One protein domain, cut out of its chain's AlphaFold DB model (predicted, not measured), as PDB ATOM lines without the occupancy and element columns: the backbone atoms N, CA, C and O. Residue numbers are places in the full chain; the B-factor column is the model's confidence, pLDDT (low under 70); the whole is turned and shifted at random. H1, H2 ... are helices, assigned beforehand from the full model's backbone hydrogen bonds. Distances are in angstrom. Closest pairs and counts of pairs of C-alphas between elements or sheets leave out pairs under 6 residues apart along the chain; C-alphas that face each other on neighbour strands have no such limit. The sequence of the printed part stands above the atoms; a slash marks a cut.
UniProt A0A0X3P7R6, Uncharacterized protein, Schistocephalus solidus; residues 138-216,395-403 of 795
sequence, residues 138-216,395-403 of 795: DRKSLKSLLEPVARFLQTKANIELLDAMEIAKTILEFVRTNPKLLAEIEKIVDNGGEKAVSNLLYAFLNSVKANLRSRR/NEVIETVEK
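What this domain is: This is residues 138 to 216 and 395 to 403 of the 795 residues of an uncharacterized protein of Schistocephalus solidus (UniProt A0A0X3P7R6). A crossed pair of helices, H2 and H3, and a helical hairpin, H4 and H5, make a compact all-helix body, with H6 packed on H2 and H5. Residues 210 to 216 of H5, the longest helix, stick out. The printed part has 88 residues with six named helices, H1 to H6 in chain order, and no named strand; the radius of gyration of the C-alphas is 12.2 A and the spans are 33 by 28 by 20 A.

How they stand to each other: Start at H1, residues 138 to 141, close to but not clearly touching H3, residues 161 to 177. H2, residues 143 to 158, touches H3 at a steep tilt of 52 degrees; look at their closest C-alphas, Ala 150 and Ala 164, 4.6 A apart. H4, residues 179 to 189, and H5, residues 193 to 216, form a hairpin at a shallow tilt of 17 degrees, the closest C-alphas, Ile 188 and Ala 196, 5.5 A apart. H5, with residues 194 to 197 alone, touches H2, about perpendicular at 86 degrees; C-alphas 149 and 197, the closest, are 6.3 A apart. Find H6, residues 395 to 403, touching H5 with closest C-alphas 201 and 401 at 6.8 A, and H2 with 157 and 403 at 5.7 A. Every O i to N i+4 pair is within hydrogen-bond range in H3, H5 and H6, against 10 of 12 in H2 and 6 of 7 in H4; H1 is too short for one.

Where its parts are: Find C-alpha 138 at (63.830, -48.637, -38.673), where H1 begins. H2 spans 22.6 A, H3 24.3 A and H5 35.4 A. H6 ends at C-alpha 403, (39.862, -46.868, -52.679).

The domain as a whole: Residues 217 to 394 are not printed; C-alphas 216 and 395 are 15.6 A apart. Residues 155, 158, 190 to 194 and 214 to 216 have pLDDT under 70.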
ATOM      1  N   ASP A 138      64.800 -48.818 -37.599       73.69
ATOM      2  CA  ASP A 138      63.830 -48.637 -38.673       73.69
ATOM      3  C   ASP A 138      62.684 -49.658 -38.564       73.69
ATOM      4  O   ASP A 138      61.519 -49.269 -38.615       73.69
ATOM      5  N   ARG A 139      62.962 -50.927 -38.218       72.25
ATOM      6  CA  ARG A 139      61.907 -51.914 -37.880       72.25
ATOM      7  C   ARG A 139      60.986 -51.462 -36.728       72.25
ATOM      8  O   ARG A 139      59.814 -51.824 -36.706       72.25
ATOM      9  N   LYS A 140      61.471 -50.629 -35.794       72.56
ATOM     10  CA  LYS A 140      60.679 -50.070 -34.670       72.56
ATOM     11  C   LYS A 140      60.024 -48.717 -34.978       72.56
ATOM     12  O   LYS A 140      59.082 -48.327 -34.285       72.56
ATOM     13  N   SER A 141      60.555 -47.968 -35.945       77.31
ATOM     14  CA  SER A 141      60.134 -46.593 -36.263       77.31
ATOM     15  C   SER A 141      59.408 -46.451 -37.605       77.31
ATOM     16  O   SER A 141      58.781 -45.419 -37.831       77.31
ATOM     17  N   LEU A 142      59.429 -47.498 -38.436       81.75
ATOM     18  CA  LEU A 142      58.724 -47.660 -39.712       81.75
ATOM     19  C   LEU A 142      59.029 -46.564 -40.750       81.75
ATOM     20  O   LEU A 142      58.198 -46.271 -41.608       81.75
ATOM     21  N   LYS A 143      60.215 -45.947 -40.685       82.12
ATOM     22  CA  LYS A 143      60.572 -44.788 -41.519       82.12
ATOM     23  C   LYS A 143      60.733 -45.169 -42.989       82.12
ATOM     24  O   LYS A 143      60.226 -44.450 -43.846       82.12
ATOM     25  N   SER A 144      61.358 -46.312 -43.276       80.88
ATOM     26  CA  SER A 144      61.458 -46.878 -44.629       80.88
ATOM     27  C   SER A 144      60.101 -47.152 -45.275       80.88
ATOM     28  O   SER A 144      59.998 -47.135 -46.496       80.88
ATOM     29  N   LEU A 145      59.047 -47.365 -44.478       82.19
ATOM     30  CA  LEU A 145      57.704 -47.664 -44.979       82.19
ATOM     31  C   LEU A 145      56.915 -46.409 -45.377       82.19
ATOM     32  O   LEU A 145      55.918 -46.526 -46.088       82.19
ATOM     33  N   LEU A 146      57.344 -45.215 -44.948       84.19
ATOM     34  CA  LEU A 146      56.593 -43.974 -45.149       84.19
ATOM     35  C   LEU A 146      56.465 -43.595 -46.631       84.19
ATOM     36  O   LEU A 146      55.349 -43.410 -47.113       84.19
ATOM     37  N   GLU A 147      57.584 -43.515 -47.353       79.81
ATOM     38  CA  GLU A 147      57.586 -43.148 -48.775       79.81
ATOM     39  C   GLU A 147      56.892 -44.218 -49.653       79.81
ATOM     40  O   GLU A 147      56.016 -43.838 -50.429       79.81
ATOM     41  N   PRO A 148      57.138 -45.542 -49.505       78.88
ATOM     42  CA  PRO A 148      56.393 -46.572 -50.238       78.88
ATOM     43  C   PRO A 148      54.876 -46.533 -49.999       78.88
ATOM     44  O   PRO A 148      54.102 -46.664 -50.949       78.88
ATOM     45  N   VAL A 149      54.421 -46.335 -48.753       84.19
ATOM     46  CA  VAL A 149      52.981 -46.250 -48.446       84.19
ATOM     47  C   VAL A 149      52.381 -44.966 -49.023       84.19
ATOM     48  O   VAL A 149      51.350 -45.036 -49.694       84.19
ATOM     49  N   ALA A 150      53.040 -43.815 -48.853       83.44
ATOM     50  CA  ALA A 150      52.596 -42.548 -49.434       83.44
ATOM     51  C   ALA A 150      52.496 -42.635 -50.964       83.44
ATOM     52  O   ALA A 150      51.463 -42.315 -51.546       83.44
ATOM     53  N   ARG A 151      53.526 -43.158 -51.634       74.38
ATOM     54  CA  ARG A 151      53.552 -43.303 -53.096       74.38
ATOM     55  C   ARG A 151      52.483 -44.259 -53.607       74.38
ATOM     56  O   ARG A 151      51.892 -43.990 -54.653       74.38
ATOM     57  N   PHE A 152      52.169 -45.325 -52.874       79.12
ATOM     58  CA  PHE A 152      51.071 -46.222 -53.237       79.12
ATOM     59  C   PHE A 152      49.714 -45.519 -53.113       79.12
ATOM     60  O   PHE A 152      48.886 -45.625 -54.016       79.12
ATOM     61  N   LEU A 153      49.491 -44.749 -52.044       81.25
ATOM     62  CA  LEU A 153      48.252 -43.989 -51.851       81.25
ATOM     63  C   LEU A 153      48.093 -42.882 -52.902       81.25
ATOM     64  O   LEU A 153      47.060 -42.846 -53.567       81.25
ATOM     65  N   GLN A 154      49.134 -42.074 -53.143       78.00
ATOM     66  CA  GLN A 154      49.197 -41.091 -54.235       78.00
ATOM     67  C   GLN A 154      48.755 -41.726 -55.567       78.00
ATOM     68  O   GLN A 154      47.828 -41.254 -56.227       78.00
ATOM     69  N   THR A 155      49.380 -42.855 -55.912       67.44
ATOM     70  CA  THR A 155      49.184 -43.586 -57.169       67.44
ATOM     71  C   THR A 155      47.789 -44.198 -57.315       67.44
ATOM     72  O   THR A 155      47.172 -44.080 -58.373       67.44
ATOM     73  N   LYS A 156      47.290 -44.900 -56.287       75.31
ATOM     74  CA  LYS A 156      46.074 -45.728 -56.393       75.31
ATOM     75  C   LYS A 156      44.809 -44.988 -55.941       75.31
ATOM     76  O   LYS A 156      43.738 -45.257 -56.475       75.31
ATOM     77  N   ALA A 157      44.908 -44.041 -55.004       76.69
ATOM     78  CA  ALA A 157      43.778 -43.201 -54.595       76.69
ATOM     79  C   ALA A 157      43.618 -41.930 -55.449       76.69
ATOM     80  O   ALA A 157      42.521 -41.365 -55.456       76.69
ATOM     81  N   ASN A 158      44.653 -41.513 -56.195       68.81
ATOM     82  CA  ASN A 158      44.700 -40.255 -56.957       68.81
ATOM     83  C   ASN A 158      44.530 -39.030 -56.030       68.81
ATOM     84  O   ASN A 158      43.519 -38.329 -56.098       68.81
ATOM     85  N   ILE A 159      45.529 -38.809 -55.175       78.94
ATOM     86  CA  ILE A 159      45.668 -37.683 -54.226       78.94
ATOM     87  C   ILE A 159      47.051 -37.030 -54.405       78.94
ATOM     88  O   ILE A 159      47.896 -37.605 -55.102       78.94
ATOM     89  N   GLU A 160      47.308 -35.859 -53.818       76.19
ATOM     90  CA  GLU A 160      48.634 -35.241 -53.921       76.19
ATOM     91  C   GLU A 160      49.660 -35.950 -53.023       76.19
ATOM     92  O   GLU A 160      49.316 -36.691 -52.100       76.19
ATOM     93  N   LEU A 161      50.956 -35.772 -53.313       75.12
ATOM     94  CA  LEU A 161      52.013 -36.443 -52.547       75.12
ATOM     95  C   LEU A 161      52.049 -35.964 -51.087       75.12
ATOM     96  O   LEU A 161      52.345 -36.762 -50.202       75.12
ATOM     97  N   LEU A 162      51.735 -34.690 -50.837       79.88
ATOM     98  CA  LEU A 162      51.744 -34.111 -49.494       79.88
ATOM     99  C   LEU A 162      50.671 -34.771 -48.611       79.88
ATOM    100  O   LEU A 162      51.012 -35.341 -47.572       79.88
ATOM    101  N   ASP A 163      49.423 -34.808 -49.088       84.75
ATOM    102  CA  ASP A 163      48.302 -35.512 -48.452       84.75
ATOM    103  C   ASP A 163      48.646 -36.992 -48.237       84.75
ATOM    104  O   ASP A 163      48.461 -37.545 -47.153       84.75
ATOM    105  N   ALA A 164      49.210 -37.645 -49.260       84.38
ATOM    106  CA  ALA A 164      49.572 -39.053 -49.186       84.38
ATOM    107  C   ALA A 164      50.642 -39.338 -48.119       84.38
ATOM    108  O   ALA A 164      50.577 -40.377 -47.460       84.38
ATOM    109  N   MET A 165      51.599 -38.427 -47.914       86.50
ATOM    110  CA  MET A 165      52.588 -38.521 -46.835       86.50
ATOM    111  C   MET A 165      51.976 -38.283 -45.452       86.50
ATOM    112  O   MET A 165      52.441 -38.880 -44.483       86.50
ATOM    113  N   GLU A 166      50.961 -37.429 -45.320       89.88
ATOM    114  CA  GLU A 166      50.247 -37.241 -44.051       89.88
ATOM    115  C   GLU A 166      49.410 -38.476 -43.694       89.88
ATOM    116  O   GLU A 166      49.600 -39.063 -42.627       89.88
ATOM    117  N   ILE A 167      48.606 -38.963 -44.640       89.94
ATOM    118  CA  ILE A 167      47.809 -40.187 -44.493       89.94
ATOM    119  C   ILE A 167      48.712 -41.395 -44.178       89.94
ATOM    120  O   ILE A 167      48.398 -42.196 -43.292       89.94
ATOM    121  N   ALA A 168      49.872 -41.516 -44.837       89.31
ATOM    122  CA  ALA A 168      50.841 -42.575 -44.558       89.31
ATOM    123  C   ALA A 168      51.441 -42.497 -43.139       89.31
ATOM    124  O   ALA A 168      51.602 -43.542 -42.503       89.31
ATOM    125  N   LYS A 169      51.704 -41.296 -42.592       91.81
ATOM    126  CA  LYS A 169      52.111 -41.136 -41.178       91.81
ATOM    127  C   LYS A 169      51.021 -41.654 -40.240       91.81
ATOM    128  O   LYS A 169      51.322 -42.477 -39.376       91.81
ATOM    129  N   THR A 170      49.762 -41.249 -40.442       90.50
ATOM    130  CA  THR A 170      48.623 -41.682 -39.608       90.50
ATOM    131  C   THR A 170      48.461 -43.206 -39.601       90.50
ATOM    132  O   THR A 170      48.220 -43.807 -38.551       90.50
ATOM    133  N   ILE A 171      48.636 -43.853 -40.759       88.94
ATOM    134  CA  ILE A 171      48.589 -45.315 -40.897       88.94
ATOM    135  C   ILE A 171      49.726 -45.975 -40.108       88.94
ATOM    136  O   ILE A 171      49.475 -46.886 -39.318       88.94
ATOM    137  N   LEU A 172      50.968 -45.522 -40.288       89.56
ATOM    138  CA  LEU A 172      52.138 -46.135 -39.650       89.56
ATOM    139  C   LEU A 172      52.179 -45.898 -38.132       89.56
ATOM    140  O   LEU A 172      52.619 -46.774 -37.388       89.56
ATOM    141  N   GLU A 173      51.647 -44.779 -37.642       88.94
ATOM    142  CA  GLU A 173      51.489 -44.526 -36.205       88.94
ATOM    143  C   GLU A 173      50.408 -45.422 -35.570       88.94
ATOM    144  O   GLU A 173      50.606 -45.980 -34.483       88.94
ATOM    145  N   PHE A 174      49.306 -45.682 -36.284       87.62
ATOM    146  CA  PHE A 174      48.330 -46.697 -35.877       87.62
ATOM    147  C   PHE A 174      48.922 -48.120 -35.902       87.62
ATOM    148  O   PHE A 174      48.646 -48.916 -35.002       87.62
ATOM    149  N   VAL A 175      49.773 -48.459 -36.878       87.19
ATOM    150  CA  VAL A 175      50.504 -49.744 -36.893       87.19
ATOM    151  C   VAL A 175      51.419 -49.862 -35.673       87.19
ATOM    152  O   VAL A 175      51.333 -50.841 -34.933       87.19
ATOM    153  N   ARG A 176      52.245 -48.840 -35.413       87.06
ATOM    154  CA  ARG A 176      53.201 -48.799 -34.295       87.06
ATOM    155  C   ARG A 176      52.529 -48.923 -32.922       87.06
ATOM    156  O   ARG A 176      53.113 -49.497 -32.008       87.06
ATOM    157  N   THR A 177      51.301 -48.423 -32.773       86.00
ATOM    158  CA  THR A 177      50.515 -48.525 -31.529       86.00
ATOM    159  C   THR A 177      49.764 -49.857 -31.364       86.00
ATOM    160  O   THR A 177      49.257 -50.134 -30.276       86.00
ATOM    161  N   ASN A 178      49.729 -50.725 -32.385       84.06
ATOM    162  CA  ASN A 178      49.042 -52.021 -32.356       84.06
ATOM    163  C   ASN A 178      50.041 -53.194 -32.506       84.06
ATOM    164  O   ASN A 178      50.275 -53.660 -33.623       84.06
ATOM    165  N   PRO A 179      50.585 -53.771 -31.412       81.75
ATOM    166  CA  PRO A 179      51.682 -54.750 -31.488       81.75
ATOM    167  C   PRO A 179      51.335 -56.047 -32.242       81.75
ATOM    168  O   PRO A 179      52.219 -56.683 -32.808       81.75
ATOM    169  N   LYS A 180      50.049 -56.430 -32.307       84.00
ATOM    170  CA  LYS A 180      49.591 -57.562 -33.135       84.00
ATOM    171  C   LYS A 180      49.700 -57.271 -34.637       84.00
ATOM    172  O   LYS A 180      50.080 -58.156 -35.390       84.00
ATOM    173  N   LEU A 181      49.375 -56.042 -35.043       85.19
ATOM    174  CA  LEU A 181      49.412 -55.584 -36.433       85.19
ATOM    175  C   LEU A 181      50.859 -55.342 -36.891       85.19
ATOM    176  O   LEU A 181      51.215 -55.705 -38.007       85.19
ATOM    177  N   LEU A 182      51.716 -54.819 -36.006       85.12
ATOM    178  CA  LEU A 182      53.156 -54.691 -36.250       85.12
ATOM    179  C   LEU A 182      53.804 -56.053 -36.575       85.12
ATOM    180  O   LEU A 182      54.445 -56.196 -37.612       85.12
ATOM    181  N   ALA A 183      53.551 -57.081 -35.756       83.25
ATOM    182  CA  ALA A 183      54.089 -58.435 -35.956       83.25
ATOM    183  C   ALA A 183      53.489 -59.198 -37.162       83.25
ATOM    184  O   ALA A 183      54.040 -60.218 -37.591       83.25
ATOM    185  N   GLU A 184      52.358 -58.735 -37.701       84.69
ATOM    186  CA  GLU A 184      51.798 -59.194 -38.978       84.69
ATOM    187  C   GLU A 184      52.505 -58.500 -40.153       84.69
ATOM    188  O   GLU A 184      52.961 -59.164 -41.084       84.69
ATOM    189  N   ILE A 185      52.683 -57.178 -40.065       82.69
ATOM    190  CA  ILE A 185      53.321 -56.356 -41.099       82.69
ATOM    191  C   ILE A 185      54.806 -56.679 -41.264       82.69
ATOM    192  O   ILE A 185      55.255 -56.773 -42.403       82.69
ATOM    193  N   GLU A 186      55.556 -56.946 -40.192       80.62
ATOM    194  CA  GLU A 186      56.963 -57.369 -40.300       80.62
ATOM    195  C   GLU A 186      57.146 -58.575 -41.241       80.62
ATOM    196  O   GLU A 186      58.081 -58.591 -42.036       80.62
ATOM    197  N   LYS A 187      56.209 -59.535 -41.234       79.31
ATOM    198  CA  LYS A 187      56.232 -60.716 -42.121       79.31
ATOM    199  C   LYS A 187      55.784 -60.415 -43.552       79.31
ATOM    200  O   LYS A 187      56.066 -61.193 -44.460       79.31
ATOM    201  N   ILE A 188      55.047 -59.327 -43.756       78.06
ATOM    202  CA  ILE A 188      54.610 -58.864 -45.077       78.06
ATOM    203  C   ILE A 188      55.759 -58.119 -45.769       78.06
ATOM    204  O   ILE A 188      55.996 -58.362 -46.952       78.06
ATOM    205  N   VAL A 189      56.493 -57.272 -45.033       71.88
ATOM    206  CA  VAL A 189      57.621 -56.472 -45.547       71.88
ATOM    207  C   VAL A 189      58.696 -57.359 -46.177       71.88
ATOM    208  O   VAL A 189      59.078 -57.095 -47.312       71.88
ATOM    209  N   ASP A 190      59.087 -58.457 -45.519       62.56
ATOM    210  CA  ASP A 190      60.142 -59.379 -45.984       62.56
ATOM    211  C   ASP A 190      59.883 -60.008 -47.389       62.56
ATOM    212  O   ASP A 190      60.770 -60.658 -47.942       62.56
ATOM    213  N   ASN A 191      58.697 -59.818 -47.995       60.31
ATOM    214  CA  ASN A 191      58.355 -60.285 -49.351       60.31
ATOM    215  C   ASN A 191      58.489 -59.216 -50.463       60.31
ATOM    216  O   ASN A 191      58.494 -59.580 -51.639       60.31
ATOM    217  N   GLY A 192      58.582 -57.924 -50.125       61.69
ATOM    218  CA  GLY A 192      58.775 -56.829 -51.088       61.69
ATOM    219  C   GLY A 192      57.575 -56.438 -51.983       61.69
ATOM    220  O   GLY A 192      56.579 -57.154 -52.123       61.69
ATOM    221  N   GLY A 193      57.695 -55.281 -52.649       65.31
ATOM    222  CA  GLY A 193      56.846 -54.843 -53.768       65.31
ATOM    223  C   GLY A 193      55.455 -54.287 -53.422       65.31
ATOM    224  O   GLY A 193      54.978 -54.359 -52.290       65.31
ATOM    225  N   GLU A 194      54.743 -53.777 -54.439       65.12
ATOM    226  CA  GLU A 194      53.380 -53.220 -54.292       65.12
ATOM    227  C   GLU A 194      52.399 -54.176 -53.596       65.12
ATOM    228  O   GLU A 194      51.510 -53.742 -52.863       65.12
ATOM    229  N   LYS A 195      52.550 -55.489 -53.811       73.44
ATOM    230  CA  LYS A 195      51.699 -56.513 -53.192       73.44
ATOM    231  C   LYS A 195      51.859 -56.531 -51.669       73.44
ATOM    232  O   LYS A 195      50.866 -56.707 -50.969       73.44
ATOM    233  N   ALA A 196      53.067 -56.296 -51.155       79.31
ATOM    234  CA  ALA A 196      53.302 -56.134 -49.727       79.31
ATOM    235  C   ALA A 196      52.747 -54.794 -49.196       79.31
ATOM    236  O   ALA A 196      52.127 -54.806 -48.134       79.31
ATOM    237  N   VAL A 197      52.823 -53.680 -49.949       79.62
ATOM    238  CA  VAL A 197      52.124 -52.424 -49.568       79.62
ATOM    239  C   VAL A 197      50.610 -52.652 -49.457       79.62
ATOM    240  O   VAL A 197      49.980 -52.278 -48.470       79.62
ATOM    241  N   SER A 198      50.015 -53.307 -50.456       81.94
ATOM    242  CA  SER A 198      48.576 -53.579 -50.504       81.94
ATOM    243  C   SER A 198      48.124 -54.516 -49.376       81.94
ATOM    244  O   SER A 198      47.115 -54.259 -48.720       81.94
ATOM    245  N   ASN A 199      48.914 -55.555 -49.073       84.38
ATOM    246  CA  ASN A 199      48.675 -56.446 -47.934       84.38
ATOM    247  C   ASN A 199      48.774 -55.702 -46.586       84.38
ATOM    248  O   ASN A 199      47.924 -55.911 -45.721       84.38
ATOM    249  N   LEU A 200      49.762 -54.811 -46.416       88.88
ATOM    250  CA  LEU A 200      49.924 -53.952 -45.232       88.88
ATOM    251  C   LEU A 200      48.685 -53.068 -45.025       88.88
ATOM    252  O   LEU A 200      48.104 -53.050 -43.938       88.88
ATOM    253  N   LEU A 201      48.237 -52.384 -46.081       88.88
ATOM    254  CA  LEU A 201      47.045 -51.533 -46.050       88.88
ATOM    255  C   LEU A 201      45.758 -52.335 -45.789       88.88
ATOM    256  O   LEU A 201      44.874 -51.871 -45.069       88.88
ATOM    257  N   TYR A 202      45.660 -53.562 -46.303       87.56
ATOM    258  CA  TYR A 202      44.537 -54.458 -46.028       87.56
ATOM    259  C   TYR A 202      44.513 -54.947 -44.567       87.56
ATOM    260  O   TYR A 202      43.453 -54.938 -43.936       87.56
ATOM    261  N   ALA A 203      45.668 -55.303 -43.991       87.00
ATOM    262  CA  ALA A 203      45.793 -55.654 -42.573       87.00
ATOM    263  C   ALA A 203      45.426 -54.467 -41.658       87.00
ATOM    264  O   ALA A 203      44.658 -54.623 -40.704       87.00
ATOM    265  N   PHE A 204      45.881 -53.256 -42.006       91.12
ATOM    266  CA  PHE A 204      45.475 -52.007 -41.354       91.12
ATOM    267  C   PHE A 204      43.949 -51.810 -41.378       91.12
ATOM    268  O   PHE A 204      43.339 -51.669 -40.314       91.12
ATOM    269  N   LEU A 205      43.309 -51.885 -42.553       89.06
ATOM    270  CA  LEU A 205      41.851 -51.747 -42.688       89.06
ATOM    271  C   LEU A 205      41.085 -52.771 -41.838       89.06
ATOM    272  O   LEU A 205      40.095 -52.422 -41.189       89.06
ATOM    273  N   ASN A 206      41.539 -54.026 -41.812       87.31
ATOM    274  CA  ASN A 206      40.927 -55.074 -40.996       87.31
ATOM    275  C   ASN A 206      41.052 -54.774 -39.493       87.31
ATOM    276  O   ASN A 206      40.079 -54.940 -38.754       87.31
ATOM    277  N   SER A 207      42.206 -54.274 -39.046       86.31
ATOM    278  CA  SER A 207      42.451 -53.896 -37.650       86.31
ATOM    279  C   SER A 207      41.607 -52.693 -37.205       86.31
ATOM    280  O   SER A 207      40.944 -52.748 -36.165       86.31
ATOM    281  N   VAL A 208      41.520 -51.638 -38.028       86.88
ATOM    282  CA  VAL A 208      40.640 -50.480 -37.768       86.88
ATOM    283  C   VAL A 208      39.174 -50.928 -37.687       86.88
ATOM    284  O   VAL A 208      38.480 -50.604 -36.722       86.88
ATOM    285  N   LYS A 209      38.707 -51.755 -38.633       85.56
ATOM    286  CA  LYS A 209      37.336 -52.301 -38.631       85.56
ATOM    287  C   LYS A 209      37.050 -53.197 -37.423       85.56
ATOM    288  O   LYS A 209      35.939 -53.152 -36.896       85.56
ATOM    289  N   ALA A 210      38.022 -53.982 -36.957       81.88
ATOM    290  CA  ALA A 210      37.888 -54.780 -35.738       81.88
ATOM    291  C   ALA A 210      37.757 -53.892 -34.487       81.88
ATOM    292  O   ALA A 210      36.850 -54.102 -33.680       81.88
ATOM    293  N   ASN A 211      38.585 -52.849 -34.367       79.94
ATOM    294  CA  ASN A 211      38.510 -51.886 -33.265       79.94
ATOM    295  C   ASN A 211      37.188 -51.093 -33.263       79.94
ATOM    296  O   ASN A 211      36.602 -50.890 -32.200       79.94
ATOM    297  N   LEU A 212      36.663 -50.705 -34.431       76.81
ATOM    298  CA  LEU A 212      35.352 -50.049 -34.548       76.81
ATOM    299  C   LEU A 212      34.192 -50.973 -34.135       76.81
ATOM    300  O   LEU A 212      33.295 -50.542 -33.410       76.81
ATOM    301  N   ARG A 213      34.228 -52.257 -34.525       71.94
ATOM    302  CA  ARG A 213      33.252 -53.264 -34.060       71.94
ATOM    303  C   ARG A 213      33.328 -53.455 -32.546       71.94
ATOM    304  O   ARG A 213      32.289 -53.461 -31.897       71.94
ATOM    305  N   SER A 214      34.540 -53.534 -31.992       65.88
ATOM    306  CA  SER A 214      34.774 -53.660 -30.550       65.88
ATOM    307  C   SER A 214      34.197 -52.478 -29.759       65.88
ATOM    308  O   SER A 214      33.486 -52.701 -28.779       65.88
ATOM    309  N   ARG A 215      34.397 -51.230 -30.218       61.62
ATOM    310  CA  ARG A 215      33.761 -50.044 -29.606       61.62
ATOM    311  C   ARG A 215      32.227 -50.137 -29.646       61.62
ATOM    312  O   ARG A 215      31.594 -49.940 -28.614       61.62
ATOM    313  N   ARG A 216      31.635 -50.513 -30.790       54.41
ATOM    314  CA  ARG A 216      30.170 -50.658 -30.946       54.41
ATOM    315  C   ARG A 216      29.567 -51.794 -30.101       54.41
ATOM    316  O   ARG A 216      28.389 -51.728 -29.781       54.41
ATOM    317  N   ASN A 395      37.775 -40.980 -40.834       84.75
ATOM    318  CA  ASN A 395      37.031 -41.767 -41.832       84.75
ATOM    319  C   ASN A 395      37.563 -41.564 -43.265       84.75
ATOM    320  O   ASN A 395      37.598 -42.512 -44.042       84.75
ATOM    321  N   GLU A 396      38.042 -40.362 -43.583       86.38
ATOM    322  CA  GLU A 396      38.650 -40.002 -44.870       86.38
ATOM    323  C   GLU A 396      39.920 -40.818 -45.178       86.38
ATOM    324  O   GLU A 396      40.117 -41.270 -46.308       86.38
ATOM    325  N   VAL A 397      40.734 -41.118 -44.155       88.06
ATOM    326  CA  VAL A 397      41.881 -42.038 -44.266       88.06
ATOM    327  C   VAL A 397      41.399 -43.448 -44.610       88.06
ATOM    328  O   VAL A 397      41.984 -44.108 -45.467       88.06
ATOM    329  N   ILE A 398      40.317 -43.913 -43.978       87.25
ATOM    330  CA  ILE A 398      39.751 -45.247 -44.231       87.25
ATOM    331  C   ILE A 398      39.238 -45.341 -45.675       87.25
ATOM    332  O   ILE A 398      39.625 -46.266 -46.385       87.25
ATOM    333  N   GLU A 399      38.443 -44.373 -46.138       88.00
ATOM    334  CA  GLU A 399      37.915 -44.334 -47.511       88.00
ATOM    335  C   GLU A 399      39.039 -44.264 -48.560       88.00
ATOM    336  O   GLU A 399      39.035 -45.007 -49.544       88.00
ATOM    337  N   THR A 400      40.054 -43.432 -48.315       88.06
ATOM    338  CA  THR A 400      41.222 -43.278 -49.195       88.06
ATOM    339  C   THR A 400      42.013 -44.579 -49.329       88.06
ATOM    340  O   THR A 400      42.387 -44.976 -50.437       88.06
ATOM    341  N   VAL A 401      42.236 -45.285 -48.216       89.00
ATOM    342  CA  VAL A 401      42.939 -46.575 -48.208       89.00
ATOM    343  C   VAL A 401      42.080 -47.681 -48.831       89.00
ATOM    344  O   VAL A 401      42.604 -48.500 -49.586       89.00
ATOM    345  N   GLU A 402      40.765 -47.699 -48.589       88.06
ATOM    346  CA  GLU A 402      39.849 -48.635 -49.253       88.06
ATOM    347  C   GLU A 402      39.892 -48.465 -50.769       88.06
ATOM    348  O   GLU A 402      40.155 -49.436 -51.477       88.06
ATOM    349  N   LYS A 403      39.747 -47.231 -51.262       85.38
ATOM    350  CA  LYS A 403      39.862 -46.868 -52.679       85.38
ATOM    351  C   LYS A 403      41.203 -47.303 -53.282       85.38
ATOM    352  O   LYS A 403      41.216 -47.909 -54.352       85.38
TER     353      LYS A 403